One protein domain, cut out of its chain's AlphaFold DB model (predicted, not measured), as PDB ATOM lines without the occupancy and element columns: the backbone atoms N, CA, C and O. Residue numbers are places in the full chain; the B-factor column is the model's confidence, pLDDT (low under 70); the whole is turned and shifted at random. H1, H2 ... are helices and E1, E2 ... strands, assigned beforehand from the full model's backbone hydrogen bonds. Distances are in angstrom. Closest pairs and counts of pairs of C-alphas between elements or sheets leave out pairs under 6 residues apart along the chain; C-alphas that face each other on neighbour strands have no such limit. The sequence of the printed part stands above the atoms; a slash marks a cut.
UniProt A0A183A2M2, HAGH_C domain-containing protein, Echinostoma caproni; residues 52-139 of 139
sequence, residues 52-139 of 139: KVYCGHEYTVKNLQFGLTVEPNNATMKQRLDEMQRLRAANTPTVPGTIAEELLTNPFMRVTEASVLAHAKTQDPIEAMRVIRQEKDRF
ATOM      1  N   LYS A  52     -31.114 -15.247  49.140       86.88
ATOM      2  CA  LYS A  52     -30.345 -14.285  49.923       86.88
ATOM      3  C   LYS A  52     -29.540 -13.375  49.014       86.88
ATOM      4  O   LYS A  52     -28.858 -13.829  48.096       86.88
ATOM      5  N   VAL A  53     -29.609 -12.084  49.311       83.00
ATOM      6  CA  VAL A  53     -28.896 -11.032  48.601       83.00
ATOM      7  C   VAL A  53     -27.791 -10.496  49.500       83.00
ATOM      8  O   VAL A  53     -28.058  -9.934  50.563       83.00
ATOM      9  N   TYR A  54     -26.546 -10.639  49.057       78.25
ATOM     10  CA  TYR A  54     -25.380 -10.096  49.751       78.25
ATOM     11  C   TYR A  54     -24.831  -8.915  48.950       78.25
ATOM     12  O   TYR A  54     -24.608  -9.021  47.742       78.25
ATOM     13  N   CYS A  55     -24.636  -7.767  49.597       73.19
ATOM     14  CA  CYS A  55     -23.955  -6.632  48.982       73.19
ATOM     15  C   CYS A  55     -22.472  -6.618  49.358       73.19
ATOM     16  O   CYS A  55     -22.093  -7.006  50.461       73.19
ATOM     17  N   GLY A  56     -21.628  -6.163  48.428       68.75
ATOM     18  CA  GLY A  56     -20.187  -6.039  48.670       68.75
ATOM     19  C   GLY A  56     -19.838  -4.898  49.629       68.75
ATOM     20  O   GLY A  56     -18.790  -4.939  50.271       68.75
ATOM     21  N   HIS A  57     -20.717  -3.896  49.745       76.25
ATOM     22  CA  HIS A  57     -20.535  -2.696  50.565       76.25
ATOM     23  C   HIS A  57     -21.810  -2.346  51.342       76.25
ATOM     24  O   HIS A  57     -22.930  -2.540  50.864       76.25
ATOM     25  N   GLU A  58     -21.631  -1.790  52.539       78.12
ATOM     26  CA  GLU A  58     -22.687  -1.404  53.481       78.12
ATOM     27  C   GLU A  58     -23.316  -0.054  53.087       78.12
ATOM     28  O   GLU A  58     -23.131   0.974  53.737       78.12
ATOM     29  N   TYR A  59     -24.037  -0.052  51.966       84.25
ATOM     30  CA  TYR A  59     -24.695   1.140  51.419       84.25
ATOM     31  C   TYR A  59     -26.214   1.127  51.566       84.25
ATOM     32  O   TYR A  59     -26.874   2.039  51.075       84.25
ATOM     33  N   THR A  60     -26.787   0.133  52.244       86.06
ATOM     34  CA  THR A  60     -28.236  -0.103  52.338       86.06
ATOM     35  C   THR A  60     -29.026   1.145  52.739       86.06
ATOM     36  O   THR A  60     -30.001   1.486  52.076       86.06
ATOM     37  N   VAL A  61     -28.569   1.901  53.743       90.62
ATOM     38  CA  VAL A  61     -29.237   3.146  54.171       90.62
ATOM     39  C   VAL A  61     -29.202   4.219  53.077       90.62
ATOM     40  O   VAL A  61     -30.256   4.725  52.702       90.62
ATOM     41  N   LYS A  62     -28.025   4.532  52.509       90.19
ATOM     42  CA  LYS A  62     -27.895   5.533  51.426       90.19
ATOM     43  C   LYS A  62     -28.720   5.134  50.198       90.19
ATOM     44  O   LYS A  62     -29.328   5.960  49.525       90.19
ATOM     45  N   ASN A  63     -28.761   3.839  49.933       89.88
ATOM     46  CA  ASN A  63     -29.484   3.230  48.836       89.88
ATOM     47  C   ASN A  63     -31.007   3.365  48.973       89.88
ATOM     48  O   ASN A  63     -31.673   3.734  48.007       89.88
ATOM     49  N   LEU A  64     -31.542   3.122  50.170       92.00
ATOM     50  CA  LEU A  64     -32.957   3.326  50.481       92.00
ATOM     51  C   LEU A  64     -33.324   4.814  50.500       92.00
ATOM     52  O   LEU A  64     -34.383   5.183  50.006       92.00
ATOM     53  N   GLN A  65     -32.432   5.684  50.986       94.12
ATOM     54  CA  GLN A  65     -32.621   7.137  50.908       94.12
ATOM     55  C   GLN A  65     -32.770   7.609  49.458       94.12
ATOM     56  O   GLN A  65     -33.704   8.348  49.162       94.12
ATOM     57  N   PHE A  66     -31.909   7.135  48.552       94.69
ATOM     58  CA  PHE A  66     -32.054   7.394  47.118       94.69
ATOM     59  C   PHE A  66     -33.351   6.797  46.555       94.69
ATOM     60  O   PHE A  66     -34.077   7.461  45.826       94.69
ATOM     61  N   GLY A  67     -33.696   5.557  46.909       93.88
ATOM     62  CA  GLY A  67     -34.952   4.961  46.455       93.88
ATOM     63  C   GLY A  67     -36.176   5.805  46.834       93.88
ATOM     64  O   GLY A  67     -37.090   5.951  46.025       93.88
ATOM     65  N   LEU A  68     -36.166   6.443  48.009       96.31
ATOM     66  CA  LEU A  68     -37.240   7.333  48.451       96.31
ATOM     67  C   LEU A  68     -37.268   8.677  47.713       96.31
ATOM     68  O   LEU A  68     -38.300   9.343  47.747       96.31
ATOM     69  N   THR A  69     -36.198   9.085  47.020       96.06
ATOM     70  CA  THR A  69     -36.274  10.234  46.101       96.06
ATOM     71  C   THR A  69     -37.007   9.877  44.809       96.06
ATOM     72  O   THR A  69     -37.605  10.758  44.203       96.06
ATOM     73  N   VAL A  70     -36.972   8.601  44.404       95.44
ATOM     74  CA  VAL A  70     -37.663   8.065  43.214       95.44
ATOM     75  C   VAL A  70     -39.113   7.691  43.535       95.44
ATOM     76  O   VAL A  70     -40.028   7.991  42.775       95.44
ATOM     77  N   GLU A  71     -39.350   7.051  44.681       95.69
ATOM     78  CA  GLU A  71     -40.680   6.634  45.137       95.69
ATOM     79  C   GLU A  71     -40.962   7.128  46.571       95.69
ATOM     80  O   GLU A  71     -40.997   6.333  47.518       95.69
ATOM     81  N   PRO A  72     -41.240   8.430  46.771       96.06
ATOM     82  CA  PRO A  72     -41.415   9.022  48.104       96.06
ATOM     83  C   PRO A  72     -42.616   8.476  48.884       96.06
ATOM     84  O   PRO A  72     -42.714   8.673  50.096       96.06
ATOM     85  N   ASN A  73     -43.535   7.779  48.214       95.31
ATOM     86  CA  ASN A  73     -44.732   7.191  48.815       95.31
ATOM     87  C   ASN A  73     -44.613   5.675  49.058       95.31
ATOM     88  O   ASN A  73     -45.571   5.070  49.533       95.31
ATOM     89  N   ASN A  74     -43.461   5.055  48.778       95.94
ATOM     90  CA  ASN A  74     -43.252   3.627  49.016       95.94
ATOM     91  C   ASN A  74     -43.110   3.344  50.527       95.94
ATOM     92  O   ASN A  74     -42.050   3.542  51.124       95.94
ATOM     93  N   ALA A  75     -44.203   2.896  51.155       96.38
ATOM     94  CA  ALA A  75     -44.260   2.622  52.591       96.38
ATOM     95  C   ALA A  75     -43.289   1.510  53.023       96.38
ATOM     96  O   ALA A  75     -42.618   1.659  54.044       96.38
ATOM     97  N   THR A  76     -43.153   0.449  52.223       95.19
ATOM     98  CA  THR A  76     -42.219  -0.656  52.487       95.19
ATOM     99  C   THR A  76     -40.778  -0.158  52.524       95.19
ATOM    100  O   THR A  76     -40.008  -0.522  53.411       95.19
ATOM    101  N   MET A  77     -40.412   0.732  51.601       94.75
ATOM    102  CA  MET A  77     -39.075   1.319  51.563       94.75
ATOM    103  C   MET A  77     -38.798   2.221  52.774       94.75
ATOM    104  O   MET A  77     -37.694   2.174  53.314       94.75
ATOM    105  N   LYS A  78     -39.794   2.990  53.244       96.50
ATOM    106  CA  LYS A  78     -39.681   3.790  54.480       96.50
ATOM    107  C   LYS A  78     -39.463   2.907  55.705       96.50
ATOM    108  O   LYS A  78     -38.522   3.130  56.454       96.50
ATOM    109  N   GLN A  79     -40.281   1.866  55.862       95.75
ATOM    110  CA  GLN A  79     -40.155   0.916  56.971       95.75
ATOM    111  C   GLN A  79     -38.784   0.232  56.979       95.75
ATOM    112  O   GLN A  79     -38.135   0.163  58.024       95.75
ATOM    113  N   ARG A  80     -38.314  -0.213  55.806       93.38
ATOM    114  CA  ARG A  80     -36.980  -0.809  55.661       93.38
ATOM    115  C   ARG A  80     -35.890   0.207  56.000       93.38
ATOM    116  O   ARG A  80     -34.944  -0.147  56.689       93.38
ATOM    117  N   LEU A  81     -36.010   1.468  55.576       94.44
ATOM    118  CA  LEU A  81     -35.032   2.507  55.916       94.44
ATOM    119  C   LEU A  81     -34.916   2.700  57.433       94.44
ATOM    120  O   LEU A  81     -33.797   2.683  57.948       94.44
ATOM    121  N   ASP A  82     -36.041   2.818  58.135       95.50
ATOM    122  CA  ASP A  82     -36.063   2.987  59.593       95.50
ATOM    123  C   ASP A  82     -35.411   1.789  60.304       95.50
ATOM    124  O   ASP A  82     -34.622   1.945  61.240       95.50
ATOM    125  N   GLU A  83     -35.698   0.569  59.845       93.62
ATOM    126  CA  GLU A  83     -35.078  -0.647  60.369       93.62
ATOM    127  C   GLU A  83     -33.563  -0.665  60.144       93.62
ATOM    128  O   GLU A  83     -32.799  -0.861  61.093       93.62
ATOM    129  N   MET A  84     -33.121  -0.395  58.917       92.94
ATOM    130  CA  MET A  84     -31.702  -0.396  58.570       92.94
ATOM    131  C   MET A  84     -30.944   0.699  59.325       92.94
ATOM    132  O   MET A  84     -29.830   0.462  59.786       92.94
ATOM    133  N   GLN A  85     -31.544   1.872  59.536       92.69
ATOM    134  CA  GLN A  85     -30.954   2.923  60.370       92.69
ATOM    135  C   GLN A  85     -30.771   2.473  61.823       92.69
ATOM    136  O   GLN A  85     -29.708   2.719  62.395       92.69
ATOM    137  N   ARG A  86     -31.747   1.762  62.407       94.19
ATOM    138  CA  ARG A  86     -31.614   1.193  63.761       94.19
ATOM    139  C   ARG A  86     -30.496   0.155  63.840       94.19
ATOM    140  O   ARG A  86     -29.684   0.222  64.759       94.19
ATOM    141  N   LEU A  87     -30.411  -0.756  62.869       91.38
ATOM    142  CA  LEU A  87     -29.335  -1.755  62.810       91.38
ATOM    143  C   LEU A  87     -27.960  -1.090  62.703       91.38
ATOM    144  O   LEU A  87     -27.045  -1.436  63.452       91.38
ATOM    145  N   ARG A  88     -27.824  -0.080  61.835       90.31
ATOM    146  CA  ARG A  88     -26.574   0.674  61.677       90.31
ATOM    147  C   ARG A  88     -26.198   1.454  62.936       90.31
ATOM    148  O   ARG A  88     -25.027   1.445  63.299       90.31
ATOM    149  N   ALA A  89     -27.160   2.066  63.626       91.31
ATOM    150  CA  ALA A  89     -26.923   2.733  64.909       91.31
ATOM    151  C   ALA A  89     -26.446   1.753  65.999       91.31
ATOM    152  O   ALA A  89     -25.657   2.125  66.863       91.31
ATOM    153  N   ALA A  90     -26.871   0.489  65.919       93.44
ATOM    154  CA  ALA A  90     -26.418  -0.602  66.777       93.44
ATOM    155  C   ALA A  90     -25.146  -1.317  66.266       93.44
ATOM    156  O   ALA A  90     -24.807  -2.386  66.771       93.44
ATOM    157  N   ASN A  91     -24.446  -0.776  65.257       89.50
ATOM    158  CA  ASN A  91     -23.279  -1.394  64.603       89.50
ATOM    159  C   ASN A  91     -23.521  -2.824  64.077       89.50
ATOM    160  O   ASN A  91     -22.591  -3.620  63.954       89.50
ATOM    161  N   THR A  92     -24.768  -3.153  63.744       87.50
ATOM    162  CA  THR A  92     -25.153  -4.449  63.180       87.50
ATOM    163  C   THR A  92     -25.132  -4.379  61.645       87.50
ATOM    164  O   THR A  92     -25.601  -3.383  61.078       87.50
ATOM    165  N   PRO A  93     -24.576  -5.387  60.942       84.25
ATOM    166  CA  PRO A  93     -24.641  -5.458  59.481       84.25
ATOM    167  C   PRO A  93     -26.085  -5.500  58.973       84.25
ATOM    168  O   PRO A  93     -26.944  -6.114  59.600       84.25
ATOM    169  N   THR A  94     -26.347  -4.893  57.814       80.75
ATOM    170  CA  THR A  94     -27.685  -4.932  57.179       80.75
ATOM    171  C   THR A  94     -27.869  -6.098  56.202       80.75
ATOM    172  O   THR A  94     -28.882  -6.194  55.513       80.75
ATOM    173  N   VAL A  95     -26.876  -6.984  56.127       81.56
ATOM    174  CA  VAL A  95     -26.839  -8.140  55.228       81.56
ATOM    175  C   VAL A  95     -27.037  -9.455  55.985       81.56
ATOM    176  O   VAL A  95     -26.588  -9.568  57.127       81.56
ATOM    177  N   PRO A  96     -27.601 -10.489  55.334       83.94
ATOM    178  CA  PRO A  96     -28.152 -10.485  53.973       83.94
ATOM    179  C   PRO A  96     -29.564  -9.889  53.890       83.94
ATOM    180  O   PRO A  96     -30.351 -10.032  54.820       83.94
ATOM    181  N   GLY A  97     -29.896  -9.317  52.732       85.50
ATOM    182  CA  GLY A  97     -31.286  -9.068  52.331       85.50
ATOM    183  C   GLY A  97     -31.878 -10.256  51.563       85.50
ATOM    184  O   GLY A  97     -31.265 -11.327  51.480       85.50
ATOM    185  N   THR A  98     -33.045 -10.068  50.949       90.44
ATOM    186  CA  THR A  98     -33.686 -11.072  50.075       90.44
ATOM    187  C   THR A  98     -34.119 -10.497  48.723       90.44
ATOM    188  O   THR A  98     -34.315  -9.291  48.589       90.44
ATOM    189  N   ILE A  99     -34.287 -11.347  47.701       89.50
ATOM    190  CA  ILE A  99     -34.816 -10.914  46.390       89.50
ATOM    191  C   ILE A  99     -36.221 -10.319  46.533       89.50
ATOM    192  O   ILE A  99     -36.518  -9.312  45.891       89.50
ATOM    193  N   ALA A 100     -37.056 -10.885  47.408       92.44
ATOM    194  CA  ALA A 100     -38.377 -10.339  47.709       92.44
ATOM    195  C   ALA A 100     -38.295  -8.900  48.240       92.44
ATOM    196  O   ALA A 100     -39.030  -8.031  47.774       92.44
ATOM    197  N   GLU A 101     -37.375  -8.617  49.165       91.88
ATOM    198  CA  GLU A 101     -37.160  -7.252  49.652       91.88
ATOM    199  C   GLU A 101     -36.663  -6.319  48.541       91.88
ATOM    200  O   GLU A 101     -37.158  -5.199  48.411       91.88
ATOM    201  N   GLU A 102     -35.714  -6.767  47.713       91.00
ATOM    202  CA  GLU A 102     -35.196  -5.960  46.605       91.00
ATOM    203  C   GLU A 102     -36.302  -5.606  45.599       91.00
ATOM    204  O   GLU A 102     -36.426  -4.445  45.221       91.00
ATOM    205  N   LEU A 103     -37.179  -6.540  45.229       92.81
ATOM    206  CA  LEU A 103     -38.318  -6.260  44.340       92.81
ATOM    207  C   LEU A 103     -39.274  -5.185  44.894       92.81
ATOM    208  O   LEU A 103     -39.941  -4.480  44.133       92.81
ATOM    209  N   LEU A 104     -39.328  -5.024  46.218       94.06
ATOM    210  CA  LEU A 104     -40.196  -4.053  46.882       94.06
ATOM    211  C   LEU A 104     -39.527  -2.699  47.133       94.06
ATOM    212  O   LEU A 104     -40.226  -1.686  47.201       94.06
ATOM    213  N   THR A 105     -38.198  -2.650  47.266       92.88
ATOM    214  CA  THR A 105     -37.503  -1.429  47.717       92.88
ATOM    215  C   THR A 105     -36.392  -0.931  46.798       92.88
ATOM    216  O   THR A 105     -35.856   0.149  47.029       92.88
ATOM    217  N   ASN A 106     -35.989  -1.693  45.787       91.81
ATOM    218  CA  ASN A 106     -34.900  -1.320  44.893       91.81
ATOM    219  C   ASN A 106     -35.461  -0.624  43.638       91.81
ATOM    220  O   ASN A 106     -36.078  -1.297  42.810       91.81
ATOM    221  N   PRO A 107     -35.227   0.688  43.427       92.81
ATOM    222  CA  PRO A 107     -35.773   1.404  42.271       92.81
ATOM    223  C   PRO A 107     -35.341   0.821  40.914       92.81
ATOM    224  O   PRO A 107     -36.097   0.915  39.953       92.81
ATOM    225  N   PHE A 108     -34.177   0.162  40.814       91.50
ATOM    226  CA  PHE A 108     -33.741  -0.481  39.566       91.50
ATOM    227  C   PHE A 108     -34.465  -1.809  39.292       91.50
ATOM    228  O   PHE A 108     -34.673  -2.156  38.135       91.50
ATOM    229  N   MET A 109     -34.889  -2.539  40.330       92.12
ATOM    230  CA  MET A 109     -35.747  -3.733  40.180       92.12
ATOM    231  C   MET A 109     -37.209  -3.361  39.887       92.12
ATOM    232  O   MET A 109     -38.010  -4.196  39.469       92.12
ATOM    233  N   ARG A 110     -37.556  -2.090  40.106       95.06
ATOM    234  CA  ARG A 110     -38.910  -1.537  40.028       95.06
ATOM    235  C   ARG A 110     -39.124  -0.633  38.816       95.06
ATOM    236  O   ARG A 110     -40.129   0.055  38.739       95.06
ATOM    237  N   VAL A 111     -38.228  -0.648  37.828       94.31
ATOM    238  CA  VAL A 111     -38.325   0.199  36.617       94.31
ATOM    239  C   VAL A 111     -39.549  -0.076  35.734       94.31
ATOM    240  O   VAL A 111     -39.798   0.665  34.791       94.31
ATOM    241  N   THR A 112     -40.306  -1.137  36.013       94.25
ATOM    242  CA  THR A 112     -41.588  -1.451  35.364       94.25
ATOM    243  C   THR A 112     -42.798  -0.927  36.139       94.25
ATOM    244  O   THR A 112     -43.915  -0.981  35.633       94.25
ATOM    245  N   GLU A 113     -42.600  -0.438  37.362       96.12
ATOM    246  CA  GLU A 113     -43.665   0.086  38.212       96.12
ATOM    247  C   GLU A 113     -44.099   1.472  37.733       96.12
ATOM    248  O   GLU A 113     -43.272   2.328  37.410       96.12
ATOM    249  N   ALA A 114     -45.409   1.724  37.736       96.56
ATOM    250  CA  ALA A 114     -45.971   2.982  37.247       96.56
ATOM    251  C   ALA A 114     -45.432   4.211  38.001       96.56
ATOM    252  O   ALA A 114     -45.215   5.257  37.395       96.56
ATOM    253  N   SER A 115     -45.175   4.082  39.307       96.25
ATOM    254  CA  SER A 115     -44.562   5.120  40.145       96.25
ATOM    255  C   SER A 115     -43.163   5.504  39.661       96.25
ATOM    256  O   SER A 115     -42.854   6.688  39.529       96.25
ATOM    257  N   VAL A 116     -42.334   4.507  39.352       95.81
ATOM    258  CA  VAL A 116     -40.950   4.692  38.903       95.81
ATOM    259  C   VAL A 116     -40.908   5.255  37.481       95.81
ATOM    260  O   VAL A 116     -40.155   6.188  37.204       95.81
ATOM    261  N   LEU A 117     -41.762   4.742  36.594       96.94
ATOM    262  CA  LEU A 117     -41.936   5.258  35.233       96.94
ATOM    263  C   LEU A 117     -42.407   6.722  35.233       96.94
ATOM    264  O   LEU A 117     -41.873   7.549  34.490       96.94
ATOM    265  N   ALA A 118     -43.352   7.069  36.113       96.81
ATOM    266  CA  ALA A 118     -43.830   8.438  36.280       96.81
ATOM    267  C   ALA A 118     -42.725   9.381  36.780       96.81
ATOM    268  O   ALA A 118     -42.582  10.480  36.239       96.81
ATOM    269  N   HIS A 119     -41.912   8.949  37.754       96.12
ATOM    270  CA  HIS A 119     -40.742   9.704  38.221       96.12
ATOM    271  C   HIS A 119     -39.745   9.959  37.085       96.12
ATOM    272  O   HIS A 119     -39.355  11.100  36.839       96.12
ATOM    273  N   ALA A 120     -39.407   8.913  36.326       95.62
ATOM    274  CA  ALA A 120     -38.491   8.998  35.191       95.62
ATOM    275  C   ALA A 120     -39.094   9.680  33.943       95.62
ATOM    276  O   ALA A 120     -38.383   9.889  32.959       95.62
ATOM    277  N   LYS A 121     -40.388  10.037  33.972       97.06
ATOM    278  CA  LYS A 121     -41.138  10.680  32.876       97.06
ATOM    279  C   LYS A 121     -41.053   9.914  31.553       97.06
ATOM    280  O   LYS A 121     -40.944  10.508  30.481       97.06
ATOM    281  N   THR A 122     -41.112   8.590  31.626       95.62
ATOM    282  CA  THR A 122     -41.045   7.698  30.465       95.62
ATOM    283  C   THR A 122     -41.969   6.501  30.656       95.62
ATOM    284  O   THR A 122     -42.385   6.200  31.769       95.62
ATOM    285  N   GLN A 123     -42.300   5.818  29.564       95.38
ATOM    286  CA  GLN A 123     -43.009   4.533  29.589       95.38
ATOM    287  C   GLN A 123     -42.075   3.355  29.277       95.38
ATOM    288  O   GLN A 123     -42.495   2.206  29.366       95.38
ATOM    289  N   ASP A 124     -40.819   3.628  28.907       95.62
ATOM    290  CA  ASP A 124     -39.817   2.606  28.611       95.62
ATOM    291  C   ASP A 124     -38.987   2.286  29.872       95.62
ATOM    292  O   ASP A 124     -38.254   3.156  30.354       95.62
ATOM    293  N   PRO A 125     -39.040   1.045  30.397       93.81
ATOM    294  CA  PRO A 125     -38.247   0.626  31.552       93.81
ATOM    295  C   PRO A 125     -36.730   0.741  31.353       93.81
ATOM    296  O   PRO A 125     -35.998   0.964  32.319       93.81
ATOM    297  N   ILE A 126     -36.229   0.590  30.123       92.00
ATOM    298  CA  ILE A 126     -34.796   0.724  29.815       92.00
ATOM    299  C   ILE A 126     -34.383   2.192  29.919       92.00
ATOM    300  O   ILE A 126     -33.318   2.507  30.459       92.00
ATOM    301  N   GLU A 127     -35.239   3.097  29.454       92.31
ATOM    302  CA  GLU A 127     -35.016   4.530  29.594       92.31
ATOM    303  C   GLU A 127     -35.151   4.976  31.056       92.31
ATOM    304  O   GLU A 127     -34.316   5.737  31.546       92.31
ATOM    305  N   ALA A 128     -36.121   4.435  31.799       94.00
ATOM    306  CA  ALA A 128     -36.248   4.689  33.233       94.00
ATOM    307  C   ALA A 128     -34.993   4.238  33.993       94.00
ATOM    308  O   ALA A 128     -34.448   4.989  34.803       94.00
ATOM    309  N   MET A 129     -34.465   3.057  33.656       91.31
ATOM    310  CA  MET A 129     -33.197   2.552  34.180       91.31
ATOM    311  C   MET A 129     -32.043   3.537  33.931       91.31
ATOM    312  O   MET A 129     -31.239   3.794  34.832       91.31
ATOM    313  N   ARG A 130     -31.963   4.114  32.725       91.31
ATOM    314  CA  ARG A 130     -30.950   5.115  32.358       91.31
ATOM    315  C   ARG A 130     -31.088   6.388  33.194       91.31
ATOM    316  O   ARG A 130     -30.083   6.869  33.718       91.31
ATOM    317  N   VAL A 131     -32.301   6.929  33.314       92.00
ATOM    318  CA  VAL A 131     -32.590   8.165  34.063       92.00
ATOM    319  C   VAL A 131     -32.239   7.994  35.540       92.00
ATOM    320  O   VAL A 131     -31.417   8.742  36.064       92.00
ATOM    321  N   ILE A 132     -32.762   6.951  36.184       91.81
ATOM    322  CA  ILE A 132     -32.547   6.685  37.614       91.81
ATOM    323  C   ILE A 132     -31.063   6.446  37.903       91.81
ATOM    324  O   ILE A 132     -30.549   6.884  38.931       91.81
ATOM    325  N   ARG A 133     -30.331   5.792  36.991       89.75
ATOM    326  CA  ARG A 133     -28.884   5.603  37.153       89.75
ATOM    327  C   ARG A 133     -28.143   6.937  37.150       89.75
ATOM    328  O   ARG A 133     -27.296   7.148  38.012       89.75
ATOM    329  N   GLN A 134     -28.484   7.834  36.226       89.62
ATOM    330  CA  GLN A 134     -27.879   9.167  36.153       89.62
ATOM    331  C   GLN A 134     -28.209  10.033  37.368       89.62
ATOM    332  O   GLN A 134     -27.367  10.827  37.784       89.62
ATOM    333  N   GLU A 135     -29.411   9.902  37.926       91.50
ATOM    334  CA  GLU A 135     -29.791  10.575  39.169       91.50
ATOM    335  C   GLU A 135     -28.998  10.029  40.358       91.50
ATOM    336  O   GLU A 135     -28.426  10.815  41.112       91.50
ATOM    337  N   LYS A 136     -28.872   8.699  40.474       87.75
ATOM    338  CA  LYS A 136     -28.079   8.053  41.532       87.75
ATOM    339  C   LYS A 136     -26.613   8.479  41.500       87.75
ATOM    340  O   LYS A 136     -26.013   8.667  42.549       87.75
ATOM    341  N   ASP A 137     -26.037   8.649  40.311       85.50
ATOM    342  CA  ASP A 137     -24.643   9.087  40.149       85.50
ATOM    343  C   ASP A 137     -24.392  10.517  40.661       85.50
ATOM    344  O   ASP A 137     -23.242  10.904  40.861       85.50
ATOM    345  N   ARG A 138     -25.452  11.314  40.850       87.06
ATOM    346  CA  ARG A 138     -25.391  12.707  41.323       87.06
ATOM    347  C   ARG A 138     -25.844  12.870  42.782       87.06
ATOM    348  O   ARG A 138     -25.898  14.006  43.246       87.06
ATOM    349  N   PHE A 139     -26.175  11.771  43.469       84.50
ATOM    350  CA  PHE A 139     -26.709  11.731  44.837       84.50
ATOM    351  C   PHE A 139     -25.664  11.287  45.878       84.50
ATOM    352  O   PHE A 139     -25.479  12.000  46.885       84.50
TER     353      PHE A 139
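What this domain is: This is residues 52 to 139 of the 139 residues of the protein "HAGH_C domain-containing protein" of Echinostoma caproni (UniProt A0A183A2M2). An elongated body of helices: a helical hairpin, H1 and H2, has the short helix H3 across the first part of H2, and a second pair, H4 and H5, makes the other end. H1 is nearest the middle, and the short strand E1 is at the edge, tied to residues 97 to 98 by a short antiparallel pairing. The printed part has 88 residues with one named strand and five named helices, in the order E1, H1, H2, H3, H4, H5, and is mostly helix. It is compact, with a radius of gyration of the C-alphas of 13.0 A, and spans 40 by 25 by 25 A.

How they stand to each other: E1, residues 52 to 54, pairs with no named strand. H1, residues 60 to 70, and H2, residues 75 to 89, form a hairpin: they touch, closest at the C-alphas of Leu 64 and Leu 81, 5.9 A apart, at a shallow tilt of 28 degrees, opposite ways. H3, residues 99 to 105, touches H2 at residues 76 to 80 alone, about perpendicular at 76 degrees; the C-alphas of Met 77 and Thr 105 are closest, 5.0 A apart. H4, residues 114 to 120, is close to H1 but not clearly touching, closest at the C-alphas of Val 70 and His 119, 6.1 A apart. H5, residues 125 to 136, touches H4 at a steep tilt of 55 degrees, the same way, closest at the C-alphas of Ala 120 and Ala 128, 5.2 A apart. H2 is apart from H4 and H5. In the five helices each O i to N i+4 pair is within hydrogen-bond range.

Where its parts are: E1 begins at C-alpha 52 (-30.345, -14.285, 49.923). H1 is 15.5 A long, H2 21.3 A, and H5 16.1 A, ending at C-alpha 136 (-28.079, 8.053, 41.532).

The domain as a whole: The C-alphas of Ala 90 and Gln 123 are farthest apart, at 41.0 A. The printed part has no cut and no long link. Residue 56 is under 70 in pLDDT.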